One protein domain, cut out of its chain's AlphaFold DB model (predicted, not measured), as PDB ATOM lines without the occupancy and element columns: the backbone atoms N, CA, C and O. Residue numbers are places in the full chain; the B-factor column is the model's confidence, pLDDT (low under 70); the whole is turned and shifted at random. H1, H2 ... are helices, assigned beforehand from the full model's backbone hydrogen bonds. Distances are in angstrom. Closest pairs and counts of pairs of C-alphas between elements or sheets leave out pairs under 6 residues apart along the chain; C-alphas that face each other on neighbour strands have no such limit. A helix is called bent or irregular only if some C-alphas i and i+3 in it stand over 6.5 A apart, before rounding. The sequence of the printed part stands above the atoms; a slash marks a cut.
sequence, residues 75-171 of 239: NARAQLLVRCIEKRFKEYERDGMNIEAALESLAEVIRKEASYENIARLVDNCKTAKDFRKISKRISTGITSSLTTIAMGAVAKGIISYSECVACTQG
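What this domain is: This is residues 75 to 171 of the 239 residues of an uncharacterized protein of Amphimedon queenslandica (UniProt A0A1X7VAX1). Four helices or arms, H1, H2, H3 and H4a, stand in an up-and-down bundle, and the hairpin of H4b and H5 packs on one side of it, where H1 and H2 spread apart from the end at which they meet. The bend in H4 turns the chain back from H4a into H4b. The printed part has 97 residues, with five named helices in the order H1 to H5 and no named strand; the class is all helix. It is compact, with a radius of gyration of the C-alphas of 11.8 A, and rounded, spanning 32 by 28 by 21 A.

Where its parts are: H1, residues 75 to 94, begins with C-alpha 75 at (85.965, 20.684, 200.012) and is 28.7 A long. H2, residues 99 to 111, is 18.0 A long. H3, residues 114 to 124, is 15.4 A long and irregular, with C-alphas 115 and 118 7.8 A apart. H4, residues 129 to 156, was assigned as one helix by its hydrogen bonds but is bent: C-alphas 145 and 148 are 8.3 A apart. Its arm H4a, residues 129 to 145, begins with C-alpha 129 at (104.690, 11.070, 199.080), is 23.9 A long and is itself irregular, with C-alphas 134 and 137 7.6 A apart and a kink of 60 degrees near residue 136. The arm H4b, residues 148 to 156, is 12.3 A long. H5, residues 162 to 170, is 11.9 A long and ends with C-alpha 170 at (79.350, 11.077, 205.668).

How they stand to each other: In the bundle, each helix or arm runs against the one before it. H1 and H2 form a hairpin and touch through residues 89 to 93 and 99 to 102 alone; their closest C-alphas, Tyr 92 and Ile 99, are 6.1 A apart. H2 and H3 touch in a hairpin at a shallow tilt of 13 degrees, with the C-alphas of Ala 107 and Ala 120 closest at 4.5 A. H3 and H4a touch in a hairpin at a shallow tilt of 9 degrees, closest at the C-alphas of Ile 119 and Ile 139, 6.1 A. H4a touches H1 at a shallow tilt of 27 degrees, opposite ways, closest at the C-alphas of Ser 140 and Ala 78, 4.9 A. H4b touches residues 106 to 110 of H2 at a tilt of 36 degrees, only just steep, with the C-alphas of Gly 153 and Val 109 closest at 5.6 A. H4b and H5 form a hairpin, with the C-alphas of Ala 151 and Cys 165 closest at 5.6 A. H5 touches residues 77 to 84 of H1, closest at the C-alphas of Cys 168 and Arg 77, 4.9 A. H1 and H3 are apart. Every O i to N i+4 pair is within hydrogen-bond range in H1, H2, H4b and H5, against 4 of 7 in H3 and 9 of 13 in H4a.

The domain as a whole: The two C-alphas farthest apart, those of Asp 95 and Ser 115, are 33.5 A apart. The printed part has no cut, and its four links are tight. The mean pLDDT of the printed part is 83.5; residues 75 to 76, 114, 163, 166 to 167 and 170 to 171 are under 70.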
ATOM      1  N   ASN A  75      84.565  20.430 200.356       67.81
ATOM      2  CA  ASN A  75      85.965  20.684 200.012       67.81
ATOM      3  C   ASN A  75      86.974  19.995 200.947       67.81
ATOM      4  O   ASN A  75      87.840  19.269 200.480       67.81
ATOM      5  N   ALA A  76      86.897  20.151 202.265       66.06
ATOM      6  CA  ALA A  76      87.770  19.382 203.158       66.06
ATOM      7  C   ALA A  76      87.415  17.911 203.371       66.06
ATOM      8  O   ALA A  76      88.167  17.218 204.035       66.06
ATOM      9  N   ARG A  77      86.345  17.397 202.768       72.94
ATOM     10  CA  ARG A  77      86.014  15.974 202.806       72.94
ATOM     11  C   ARG A  77      86.891  15.353 201.731       72.94
ATOM     12  O   ARG A  77      87.554  14.349 201.958       72.94
ATOM     13  N   ALA A  78      87.025  16.069 200.611       78.62
ATOM     14  CA  ALA A  78      88.090  15.861 199.648       78.62
ATOM     15  C   ALA A  78      89.498  16.119 200.217       78.62
ATOM     16  O   ALA A  78      90.393  15.343 199.903       78.62
ATOM     17  N   GLN A  79      89.733  17.132 201.061       76.06
ATOM     18  CA  GLN A  79      91.065  17.317 201.681       76.06
ATOM     19  C   GLN A  79      91.400  16.212 202.690       76.06
ATOM     20  O   GLN A  79      92.522  15.721 202.666       76.06
ATOM     21  N   LEU A  80      90.430  15.751 203.485       77.12
ATOM     22  CA  LEU A  80      90.564  14.594 204.370       77.12
ATOM     23  C   LEU A  80      90.871  13.325 203.571       77.12
ATOM     24  O   LEU A  80      91.801  12.600 203.903       77.12
ATOM     25  N   LEU A  81      90.161  13.085 202.466       82.81
ATOM     26  CA  LEU A  81      90.463  11.968 201.570       82.81
ATOM     27  C   LEU A  81      91.904  12.039 201.038       82.81
ATOM     28  O   LEU A  81      92.645  11.060 201.123       82.81
ATOM     29  N   VAL A  82      92.312  13.196 200.506       86.31
ATOM     30  CA  VAL A  82      93.682  13.410 200.009       86.31
ATOM     31  C   VAL A  82      94.707  13.212 201.126       86.31
ATOM     32  O   VAL A  82      95.776  12.659 200.876       86.31
ATOM     33  N   ARG A  83      94.367  13.588 202.360       80.50
ATOM     34  CA  ARG A  83      95.218  13.404 203.529       80.50
ATOM     35  C   ARG A  83      95.380  11.937 203.922       80.50
ATOM     36  O   ARG A  83      96.509  11.484 204.092       80.50
ATOM     37  N   CYS A  84      94.293  11.172 203.999       82.56
ATOM     38  CA  CYS A  84      94.355   9.728 204.248       82.56
ATOM     39  C   CYS A  84      95.243   9.020 203.211       82.56
ATOM     40  O   CYS A  84      96.056   8.163 203.557       82.56
ATOM     41  N   ILE A  85      95.133   9.423 201.942       89.06
ATOM     42  CA  ILE A  85      95.967   8.910 200.850       89.06
ATOM     43  C   ILE A  85      97.443   9.279 201.055       89.06
ATOM     44  O   ILE A  85      98.312   8.416 200.943       89.06
ATOM     45  N   GLU A  86      97.741  10.540 201.379       88.44
ATOM     46  CA  GLU A  86      99.111  10.996 201.635       88.44
ATOM     47  C   GLU A  86      99.760  10.218 202.788       88.44
ATOM     48  O   GLU A  86     100.886   9.738 202.654       88.44
ATOM     49  N   LYS A  87      99.032  10.048 203.898       84.75
ATOM     50  CA  LYS A  87      99.488   9.268 205.053       84.75
ATOM     51  C   LYS A  87      99.834   7.838 204.650       84.75
ATOM     52  O   LYS A  87     100.900   7.340 205.013       84.75
ATOM     53  N   ARG A  88      98.987   7.202 203.830       89.31
ATOM     54  CA  ARG A  88      99.263   5.852 203.330       89.31
ATOM     55  C   ARG A  88     100.499   5.801 202.439       89.31
ATOM     56  O   ARG A  88     101.275   4.856 202.522       89.31
ATOM     57  N   PHE A  89     100.713   6.809 201.602       91.19
ATOM     58  CA  PHE A  89     101.908   6.877 200.764       91.19
ATOM     59  C   PHE A  89     103.188   7.047 201.584       91.19
ATOM     60  O   PHE A  89     104.180   6.387 201.284       91.19
ATOM     61  N   LYS A  90     103.162   7.837 202.662       88.25
ATOM     62  CA  LYS A  90     104.289   7.906 203.607       88.25
ATOM     63  C   LYS A  90     104.548   6.569 204.299       88.25
ATOM     64  O   LYS A  90     105.698   6.165 204.445       88.25
ATOM     65  N   GLU A  91     103.488   5.882 204.726       88.81
ATOM     66  CA  GLU A  91     103.576   4.526 205.280       88.81
ATOM     67  C   GLU A  91     104.233   3.567 204.282       88.81
ATOM     68  O   GLU A  91     105.177   2.871 204.640       88.81
ATOM     69  N   TYR A  92     103.815   3.609 203.017       89.25
ATOM     70  CA  TYR A  92     104.399   2.792 201.958       89.25
ATOM     71  C   TYR A  92     105.884   3.087 201.742       89.25
ATOM     72  O   TYR A  92     106.670   2.149 201.655       89.25
ATOM     73  N   GLU A  93     106.293   4.357 201.693       86.88
ATOM     74  CA  GLU A  93     107.711   4.720 201.565       86.88
ATOM     75  C   GLU A  93     108.542   4.212 202.744       86.88
ATOM     76  O   GLU A  93     109.605   3.620 202.546       86.88
ATOM     77  N   ARG A  94     108.044   4.407 203.969       88.31
ATOM     78  CA  ARG A  94     108.699   3.932 205.192       88.31
ATOM     79  C   ARG A  94     108.846   2.410 205.208       88.31
ATOM     80  O   ARG A  94     109.887   1.910 205.629       88.31
ATOM     81  N   ASP A  95     107.834   1.699 204.725       91.19
ATOM     82  CA  ASP A  95     107.787   0.237 204.718       91.19
ATOM     83  C   ASP A  95     108.457  -0.372 203.466       91.19
ATOM     84  O   ASP A  95     108.476  -1.591 203.295       91.19
ATOM     85  N   GLY A  96     109.025   0.458 202.578       85.75
ATOM     86  CA  GLY A  96     109.680   0.022 201.339       85.75
ATOM     87  C   GLY A  96     108.718  -0.541 200.286       85.75
ATOM     88  O   GLY A  96     109.127  -1.302 199.405       85.75
ATOM     89  N   MET A  97     107.432  -0.203 200.378       88.44
ATOM     90  CA  MET A  97     106.399  -0.584 199.420       88.44
ATOM     91  C   MET A  97     106.461   0.284 198.155       88.44
ATOM     92  O   MET A  97     106.958   1.409 198.152       88.44
ATOM     93  N   ASN A  98     105.932  -0.246 197.049       88.38
ATOM     94  CA  ASN A  98     105.971   0.430 195.753       88.38
ATOM     95  C   ASN A  98     104.948   1.580 195.689       88.38
ATOM     96  O   ASN A  98     103.780   1.373 195.351       88.38
ATOM     97  N   ILE A  99     105.408   2.792 196.005       90.12
ATOM     98  CA  ILE A  99     104.599   4.012 195.944       90.12
ATOM     99  C   ILE A  99     104.178   4.380 194.515       90.12
ATOM    100  O   ILE A  99     103.054   4.836 194.324       90.12
ATOM    101  N   GLU A 100     105.020   4.132 193.509       90.12
ATOM    102  CA  GLU A 100     104.698   4.438 192.108       90.12
ATOM    103  C   GLU A 100     103.467   3.638 191.655       90.12
ATOM    104  O   GLU A 100     102.513   4.210 191.135       90.12
ATOM    105  N   ALA A 101     103.407   2.343 191.979       89.62
ATOM    106  CA  ALA A 101     102.245   1.501 191.678       89.62
ATOM    107  C   ALA A 101     100.962   1.958 192.407       89.62
ATOM    108  O   ALA A 101      99.844   1.814 191.894       89.62
ATOM    109  N   ALA A 102     101.107   2.512 193.614       90.69
ATOM    110  CA  ALA A 102      99.990   3.051 194.382       90.69
ATOM    111  C   ALA A 102      99.479   4.380 193.789       90.69
ATOM    112  O   ALA A 102      98.266   4.578 193.677       90.69
ATOM    113  N   LEU A 103     100.389   5.249 193.338       91.75
ATOM    114  CA  LEU A 103     100.084   6.491 192.624       91.75
ATOM    115  C   LEU A 103      99.421   6.218 191.267       91.75
ATOM    116  O   LEU A 103      98.403   6.836 190.960       91.75
ATOM    117  N   GLU A 104      99.911   5.241 190.503       91.88
ATOM    118  CA  GLU A 104      99.282   4.789 189.252       91.88
ATOM    119  C   GLU A 104      97.854   4.283 189.491       91.88
ATOM    120  O   GLU A 104      96.921   4.639 188.766       91.88
ATOM    121  N   SER A 105      97.657   3.489 190.548       91.88
ATOM    122  CA  SER A 105      96.336   2.976 190.928       91.88
ATOM    123  C   SER A 105      95.375   4.100 191.317       91.88
ATOM    124  O   SER A 105      94.198   4.062 190.946       91.88
ATOM    125  N   LEU A 106      95.863   5.115 192.034       91.75
ATOM    126  CA  LEU A 106      95.080   6.301 192.371       91.75
ATOM    127  C   LEU A 106      94.732   7.118 191.123       91.75
ATOM    128  O   LEU A 106      93.584   7.532 190.957       91.75
ATOM    129  N   ALA A 107      95.696   7.329 190.228       90.31
ATOM    130  CA  ALA A 107      95.476   8.041 188.980       90.31
ATOM    131  C   ALA A 107      94.448   7.316 188.101       90.31
ATOM    132  O   ALA A 107      93.576   7.961 187.527       90.31
ATOM    133  N   GLU A 108      94.474   5.978 188.052       91.06
ATOM    134  CA  GLU A 108      93.447   5.169 187.385       91.06
ATOM    135  C   GLU A 108      92.054   5.415 187.984       91.06
ATOM    136  O   GLU A 108      91.090   5.595 187.238       91.06
ATOM    137  N   VAL A 109      91.936   5.461 189.316       89.69
ATOM    138  CA  VAL A 109      90.667   5.757 190.005       89.69
ATOM    139  C   VAL A 109      90.148   7.145 189.634       89.69
ATOM    140  O   VAL A 109      88.979   7.270 189.280       89.69
ATOM    141  N   ILE A 110      91.004   8.169 189.663       87.38
ATOM    142  CA  ILE A 110      90.634   9.547 189.305       87.38
ATOM    143  C   ILE A 110      90.228   9.632 187.827       87.38
ATOM    144  O   ILE A 110      89.246  10.287 187.484       87.38
ATOM    145  N   ARG A 111      90.951   8.932 186.948       88.31
ATOM    146  CA  ARG A 111      90.756   8.952 185.492       88.31
ATOM    147  C   ARG A 111      89.453   8.302 185.028       88.31
ATOM    148  O   ARG A 111      88.976   8.621 183.942       88.31
ATOM    149  N   LYS A 112      88.852   7.415 185.833       84.50
ATOM    150  CA  LYS A 112      87.532   6.818 185.531       84.50
ATOM    151  C   LYS A 112      86.431   7.862 185.372       84.50
ATOM    152  O   LYS A 112      85.436   7.605 184.703       84.50
ATOM    153  N   GLU A 113      86.639   9.039 185.939       77.44
ATOM    154  CA  GLU A 113      85.781  10.197 185.791       77.44
ATOM    155  C   GLU A 113      86.434  11.157 184.778       77.44
ATOM    156  O   GLU A 113      87.388  11.872 185.088       77.44
ATOM    157  N   ALA A 114      85.939  11.155 183.533       66.50
ATOM    158  CA  ALA A 114      86.582  11.814 182.384       66.50
ATOM    159  C   ALA A 114      86.875  13.317 182.589       66.50
ATOM    160  O   ALA A 114      87.797  13.865 181.984       66.50
ATOM    161  N   SER A 115      86.127  13.985 183.471       76.44
ATOM    162  CA  SER A 115      86.336  15.382 183.865       76.44
ATOM    163  C   SER A 115      87.625  15.638 184.660       76.44
ATOM    164  O   SER A 115      88.010  16.798 184.806       76.44
ATOM    165  N   TYR A 116      88.315  14.601 185.148       83.44
ATOM    166  CA  TYR A 116      89.493  14.742 186.018       83.44
ATOM    167  C   TYR A 116      90.790  14.181 185.430       83.44
ATOM    168  O   TYR A 116      91.772  14.030 186.154       83.44
ATOM    169  N   GLU A 117      90.856  13.958 184.117       85.88
ATOM    170  CA  GLU A 117      92.092  13.560 183.418       85.88
ATOM    171  C   GLU A 117      93.271  14.501 183.737       85.88
ATOM    172  O   GLU A 117      94.397  14.060 183.963       85.88
ATOM    173  N   ASN A 118      93.013  15.807 183.844       87.12
ATOM    174  CA  ASN A 118      94.040  16.780 184.223       87.12
ATOM    175  C   ASN A 118      94.573  16.563 185.648       87.12
ATOM    176  O   ASN A 118      95.738  16.848 185.900       87.12
ATOM    177  N   ILE A 119      93.743  16.072 186.572       86.81
ATOM    178  CA  ILE A 119      94.150  15.756 187.948       86.81
ATOM    179  C   ILE A 119      94.901  14.429 187.973       86.81
ATOM    180  O   ILE A 119      95.955  14.351 188.597       86.81
ATOM    181  N   ALA A 120      94.412  13.419 187.248       88.19
ATOM    182  CA  ALA A 120      95.085  12.130 187.120       88.19
ATOM    183  C   ALA A 120      96.523  12.301 186.600       88.19
ATOM    184  O   ALA A 120      97.450  11.758 187.188       88.19
ATOM    185  N   ARG A 121      96.733  13.165 185.597       89.88
ATOM    186  CA  ARG A 121      98.077  13.507 185.099       89.88
ATOM    187  C   ARG A 121      98.980  14.166 186.133       89.88
ATOM    188  O   ARG A 121     100.194  14.018 186.054       89.88
ATOM    189  N   LEU A 122      98.436  14.943 187.070       89.88
ATOM    190  CA  LEU A 122      99.253  15.496 188.155       89.88
ATOM    191  C   LEU A 122      99.744  14.377 189.070       89.88
ATOM    192  O   LEU A 122     100.911  14.389 189.440       89.88
ATOM    193  N   VAL A 123      98.877  13.405 189.367       88.75
ATOM    194  CA  VAL A 123      99.218  12.231 190.179       88.75
ATOM    195  C   VAL A 123     100.231  11.329 189.468       88.75
ATOM    196  O   VAL A 123     101.186  10.909 190.106       88.75
ATOM    197  N   ASP A 124     100.103  11.114 188.152       89.31
ATOM    198  CA  ASP A 124     101.070  10.329 187.356       89.31
ATOM    199  C   ASP A 124     102.504  10.898 187.417       89.31
ATOM    200  O   ASP A 124     103.477  10.178 187.214       89.31
ATOM    201  N   ASN A 125     102.651  12.205 187.661       89.44
ATOM    202  CA  ASN A 125     103.957  12.862 187.741       89.44
ATOM    203  C   ASN A 125     104.598  12.774 189.134       89.44
ATOM    204  O   ASN A 125     105.755  13.172 189.296       89.44
ATOM    205  N   CYS A 126     103.869  12.297 190.143       91.31
ATOM    206  CA  CYS A 126     104.410  12.095 191.478       91.31
ATOM    207  C   CYS A 126     105.263  10.826 191.518       91.31
ATOM    208  O   CYS A 126     104.906   9.811 190.928       91.31
ATOM    209  N   LYS A 127     106.374  10.875 192.256       89.88
ATOM    210  CA  LYS A 127     107.214   9.693 192.526       89.88
ATOM    211  C   LYS A 127     107.363   9.397 194.009       89.88
ATOM    212  O   LYS A 127     107.756   8.300 194.381       89.88
ATOM    213  N   THR A 128     107.063  10.386 194.842       90.12
ATOM    214  CA  THR A 128     107.195  10.319 196.294       90.12
ATOM    215  C   THR A 128     105.936  10.834 196.982       90.12
ATOM    216  O   THR A 128     105.146  11.582 196.389       90.12
ATOM    217  N   ALA A 129     105.768  10.515 198.266       86.69
ATOM    218  CA  ALA A 129     104.690  11.070 199.080       86.69
ATOM    219  C   ALA A 129     104.829  12.598 199.196       86.69
ATOM    220  O   ALA A 129     103.834  13.326 199.197       86.69
ATOM    221  N   LYS A 130     106.070  13.106 199.199       87.44
ATOM    222  CA  LYS A 130     106.357  14.546 199.189       87.44
ATOM    223  C   LYS A 130     105.888  15.226 197.900       87.44
ATOM    224  O   LYS A 130     105.358  16.335 197.963       87.44
ATOM    225  N   ASP A 131     106.041  14.586 196.742       90.25
ATOM    226  CA  ASP A 131     105.525  15.127 195.476       90.25
ATOM    227  C   ASP A 131     103.999  15.195 195.487       90.25
ATOM    228  O   ASP A 131     103.419  16.199 195.067       90.25
ATOM    229  N   PHE A 132     103.351  14.155 196.019       89.12
ATOM    230  CA  PHE A 132     101.901  14.111 196.169       89.12
ATOM    231  C   PHE A 132     101.388  15.211 197.115       89.12
ATOM    232  O   PHE A 132     100.457  15.945 196.769       89.12
ATOM    233  N   ARG A 133     102.050  15.417 198.264       86.12
ATOM    234  CA  ARG A 133     101.732  16.490 199.227       86.12
ATOM    235  C   ARG A 133     101.726  17.871 198.571       86.12
ATOM    236  O   ARG A 133     100.817  18.658 198.827       86.12
ATOM    237  N   LYS A 134     102.668  18.157 197.664       86.31
ATOM    238  CA  LYS A 134     102.753  19.451 196.952       86.31
ATOM    239  C   LYS A 134     101.565  19.729 196.026       86.31
ATOM    240  O   LYS A 134     101.262  20.890 195.759       86.31
ATOM    241  N   ILE A 135     100.895  18.693 195.519       86.12
ATOM    242  CA  ILE A 135      99.737  18.836 194.620       86.12
ATOM    243  C   ILE A 135      98.392  18.605 195.318       86.12
ATOM    244  O   ILE A 135      97.348  18.797 194.691       86.12
ATOM    245  N   SER A 136      98.406  18.255 196.608       81.56
ATOM    246  CA  SER A 136      97.236  17.926 197.434       81.56
ATOM    247  C   SER A 136      96.082  18.923 197.286       81.56
ATOM    248  O   SER A 136      94.962  18.517 196.983       81.56
ATOM    249  N   LYS A 137      96.367  20.229 197.364       76.12
ATOM    250  CA  LYS A 137      95.396  21.321 197.163       76.12
ATOM    251  C   LYS A 137      94.686  21.252 195.808       76.12
ATOM    252  O   LYS A 137      93.480  21.456 195.715       76.12
ATOM    253  N   ARG A 138      95.432  20.988 194.731       81.00
ATOM    254  CA  ARG A 138      94.869  20.914 193.370       81.00
ATOM    255  C   ARG A 138      93.995  19.674 193.214       81.00
ATOM    256  O   ARG A 138      92.963  19.747 192.553       81.00
ATOM    257  N   ILE A 139      94.401  18.566 193.835       83.31
ATOM    258  CA  ILE A 139      93.621  17.330 193.854       83.31
ATOM    259  C   ILE A 139      92.326  17.553 194.630       83.31
ATOM    260  O   ILE A 139      91.259  17.336 194.071       83.31
ATOM    261  N   SER A 140      92.388  18.038 195.871       78.00
ATOM    262  CA  SER A 140      91.214  18.165 196.740       78.00
ATOM    263  C   SER A 140      90.138  19.083 196.153       78.00
ATOM    264  O   SER A 140      88.967  18.705 196.098       78.00
ATOM    265  N   THR A 141      90.528  20.251 195.629       74.88
ATOM    266  CA  THR A 141      89.599  21.168 194.947       74.88
ATOM    267  C   THR A 141      88.939  20.498 193.749       74.88
ATOM    268  O   THR A 141      87.746  20.670 193.516       74.88
ATOM    269  N   GLY A 142      89.705  19.720 192.991       75.19
ATOM    270  CA  GLY A 142      89.195  19.089 191.793       75.19
ATOM    271  C   GLY A 142      88.328  17.859 192.064       75.19
ATOM    272  O   GLY A 142      87.338  17.681 191.379       75.19
ATOM    273  N   ILE A 143      88.609  17.048 193.085       79.12
ATOM    274  CA  ILE A 143      87.841  15.817 193.349       79.12
ATOM    275  C   ILE A 143      86.563  16.039 194.169       79.12
ATOM    276  O   ILE A 143      85.804  15.096 194.368       79.12
ATOM    277  N   THR A 144      86.310  17.263 194.642       77.75
ATOM    278  CA  THR A 144      85.202  17.594 195.559       77.75
ATOM    279  C   THR A 144      83.839  17.086 195.057       77.75
ATOM    280  O   THR A 144      83.098  16.464 195.816       77.75
ATOM    281  N   SER A 145      83.526  17.253 193.768       77.31
ATOM    282  CA  SER A 145      82.259  16.805 193.159       77.31
ATOM    283  C   SER A 145      82.158  15.297 192.889       77.31
ATOM    284  O   SER A 145      81.067  14.805 192.614       77.31
ATOM    285  N   SER A 146      83.264  14.555 192.984       82.19
ATOM    286  CA  SER A 146      83.316  13.093 192.792       82.19
ATOM    287  C   SER A 146      83.932  12.372 193.989       82.19
ATOM    288  O   SER A 146      84.392  11.234 193.878       82.19
ATOM    289  N   LEU A 147      83.905  13.037 195.143       82.38
ATOM    290  CA  LEU A 147      84.472  12.596 196.408       82.38
ATOM    291  C   LEU A 147      84.104  11.145 196.731       82.38
ATOM    292  O   LEU A 147      84.989  10.328 196.960       82.38
ATOM    293  N   THR A 148      82.812  10.810 196.703       82.94
ATOM    294  CA  THR A 148      82.333   9.463 197.035       82.94
ATOM    295  C   THR A 148      82.855   8.411 196.057       82.94
ATOM    296  O   THR A 148      83.312   7.355 196.490       82.94
ATOM    297  N   THR A 149      82.841   8.693 194.750       86.19
ATOM    298  CA  THR A 149      83.356   7.764 193.730       86.19
ATOM    299  C   THR A 149      84.847   7.507 193.922       86.19
ATOM    300  O   THR A 149      85.292   6.359 193.899       86.19
ATOM    301  N   ILE A 150      85.621   8.570 194.140       86.56
ATOM    302  CA  ILE A 150      87.077   8.487 194.268       86.56
ATOM    303  C   ILE A 150      87.461   7.820 195.594       86.56
ATOM    304  O   ILE A 150      88.331   6.951 195.591       86.56
ATOM    305  N   ALA A 151      86.769   8.125 196.697       84.19
ATOM    306  CA  ALA A 151      86.962   7.457 197.984       84.19
ATOM    307  C   ALA A 151      86.701   5.944 197.884       84.19
ATOM    308  O   ALA A 151      87.548   5.136 198.262       84.19
ATOM    309  N   MET A 152      85.576   5.545 197.284       86.19
ATOM    310  CA  MET A 152      85.236   4.132 197.083       86.19
ATOM    311  C   MET A 152      86.231   3.418 196.157       86.19
ATOM    312  O   MET A 152      86.593   2.266 196.398       86.19
ATOM    313  N   GLY A 153      86.710   4.097 195.112       88.50
ATOM    314  CA  GLY A 153      87.750   3.569 194.232       88.50
ATOM    315  C   GLY A 153      89.091   3.380 194.944       88.50
ATOM    316  O   GLY A 153      89.747   2.357 194.745       88.50
ATOM    317  N   ALA A 154      89.473   4.316 195.817       86.81
ATOM    318  CA  ALA A 154      90.675   4.217 196.638       86.81
ATOM    319  C   ALA A 154      90.590   3.048 197.637       86.81
ATOM    320  O   ALA A 154      91.561   2.302 197.780       86.81
ATOM    321  N   VAL A 155      89.421   2.816 198.248       89.75
ATOM    322  CA  VAL A 155      89.164   1.620 199.076       89.75
ATOM    323  C   VAL A 155      89.324   0.339 198.261       89.75
ATOM    324  O   VAL A 155      90.015  -0.582 198.688       89.75
ATOM    325  N   ALA A 156      88.734   0.275 197.063       88.38
ATOM    326  CA  ALA A 156      88.812  -0.908 196.201       88.38
ATOM    327  C   ALA A 156      90.249  -1.247 195.761       88.38
ATOM    328  O   ALA A 156      90.541  -2.397 195.436       88.38
ATOM    329  N   LYS A 157      91.144  -0.254 195.754       88.81
ATOM    330  CA  LYS A 157      92.579  -0.409 195.476       88.81
ATOM    331  C   LYS A 157      93.429  -0.600 196.740       88.81
ATOM    332  O   LYS A 157      94.640  -0.738 196.623       88.81
ATOM    333  N   GLY A 158      92.820  -0.622 197.929       85.12
ATOM    334  CA  GLY A 158      93.521  -0.795 199.206       85.12
ATOM    335  C   GLY A 158      94.348   0.417 199.649       85.12
ATOM    336  O   GLY A 158      95.212   0.275 200.510       85.12
ATOM    337  N   ILE A 159      94.094   1.594 199.068       88.56
ATOM    338  CA  ILE A 159      94.834   2.834 199.351       88.56
ATOM    339  C   ILE A 159      94.351   3.461 200.665       88.56
ATOM    340  O   ILE A 159      95.144   4.004 201.422       88.56
ATOM    341  N   ILE A 160      93.057   3.360 200.964       83.44
ATOM    342  CA  ILE A 160      92.478   3.780 202.248       83.44
ATOM    343  C   ILE A 160      91.558   2.683 202.787       83.44
ATOM    344  O   ILE A 160      91.088   1.818 202.043       83.44
ATOM    345  N   SER A 161      91.284   2.715 204.085       80.75
ATOM    346  CA  SER A 161      90.330   1.825 204.746       80.75
ATOM    347  C   SER A 161      88.876   2.244 204.501       80.75
ATOM    348  O   SER A 161      88.563   3.388 204.165       80.75
ATOM    349  N   TYR A 162      87.952   1.309 204.731       76.44
ATOM    350  CA  TYR A 162      86.519   1.592 204.658       76.44
ATOM    351  C   TYR A 162      86.069   2.622 205.708       76.44
ATOM    352  O   TYR A 162      85.237   3.474 205.411       76.44
ATOM    353  N   SER A 163      86.645   2.596 206.914       67.31
ATOM    354  CA  SER A 163      86.363   3.587 207.961       67.31
ATOM    355  C   SER A 163      86.799   4.999 207.564       67.31
ATOM    356  O   SER A 163      86.039   5.938 207.775       67.31
ATOM    357  N   GLU A 164      87.963   5.150 206.921       73.69
ATOM    358  CA  GLU A 164      88.426   6.440 206.380       73.69
ATOM    359  C   GLU A 164      87.498   6.939 205.258       73.69
ATOM    360  O   GLU A 164      87.149   8.116 205.216       73.69
ATOM    361  N   CYS A 165      87.016   6.033 204.399       79.06
ATOM    362  CA  CYS A 165      86.040   6.356 203.355       79.06
ATOM    363  C   CYS A 165      84.694   6.835 203.923       79.06
ATOM    364  O   CYS A 165      84.089   7.772 203.401       79.06
ATOM    365  N   VAL A 166      84.197   6.196 204.982       67.94
ATOM    366  CA  VAL A 166      82.958   6.611 205.658       67.94
ATOM    367  C   VAL A 166      83.145   7.993 206.286       67.94
ATOM    368  O   VAL A 166      82.331   8.883 206.035       67.94
ATOM    369  N   ALA A 167      84.252   8.203 207.004       68.25
ATOM    370  CA  ALA A 167      84.577   9.486 207.623       68.25
ATOM    371  C   ALA A 167      84.636  10.626 206.590       68.25
ATOM    372  O   ALA A 167      84.011  11.670 206.777       68.25
ATOM    373  N   CYS A 168      85.297  10.407 205.448       72.00
ATOM    374  CA  CYS A 168      85.422  11.431 204.416       72.00
ATOM    375  C   CYS A 168      84.159  11.619 203.562       72.00
ATOM    376  O   CYS A 168      84.105  12.579 202.808       72.00
ATOM    377  N   THR A 169      83.141  10.751 203.631       71.56
ATOM    378  CA  THR A 169      81.923  10.874 202.799       71.56
ATOM    379  C   THR A 169      80.667  11.253 203.582       71.56
ATOM    380  O   THR A 169      79.765  11.842 202.985       71.56
ATOM    381  N   GLN A 170      80.601  11.000 204.894       62.34
ATOM    382  CA  GLN A 170      79.350  11.077 205.668       62.34
ATOM    383  C   GLN A 170      79.290  12.119 206.796       62.34
ATOM    384  O   GLN A 170      78.208  12.231 207.360       62.34
ATOM    385  N   GLY A 171      80.389  12.826 207.120       53.25
ATOM    386  CA  GLY A 171      80.592  13.592 208.380       53.25
ATOM    387  C   GLY A 171      79.472  14.553 208.809       53.25
ATOM    388  O   GLY A 171      78.578  14.736 208.006       53.25
TER     389      GLY A 171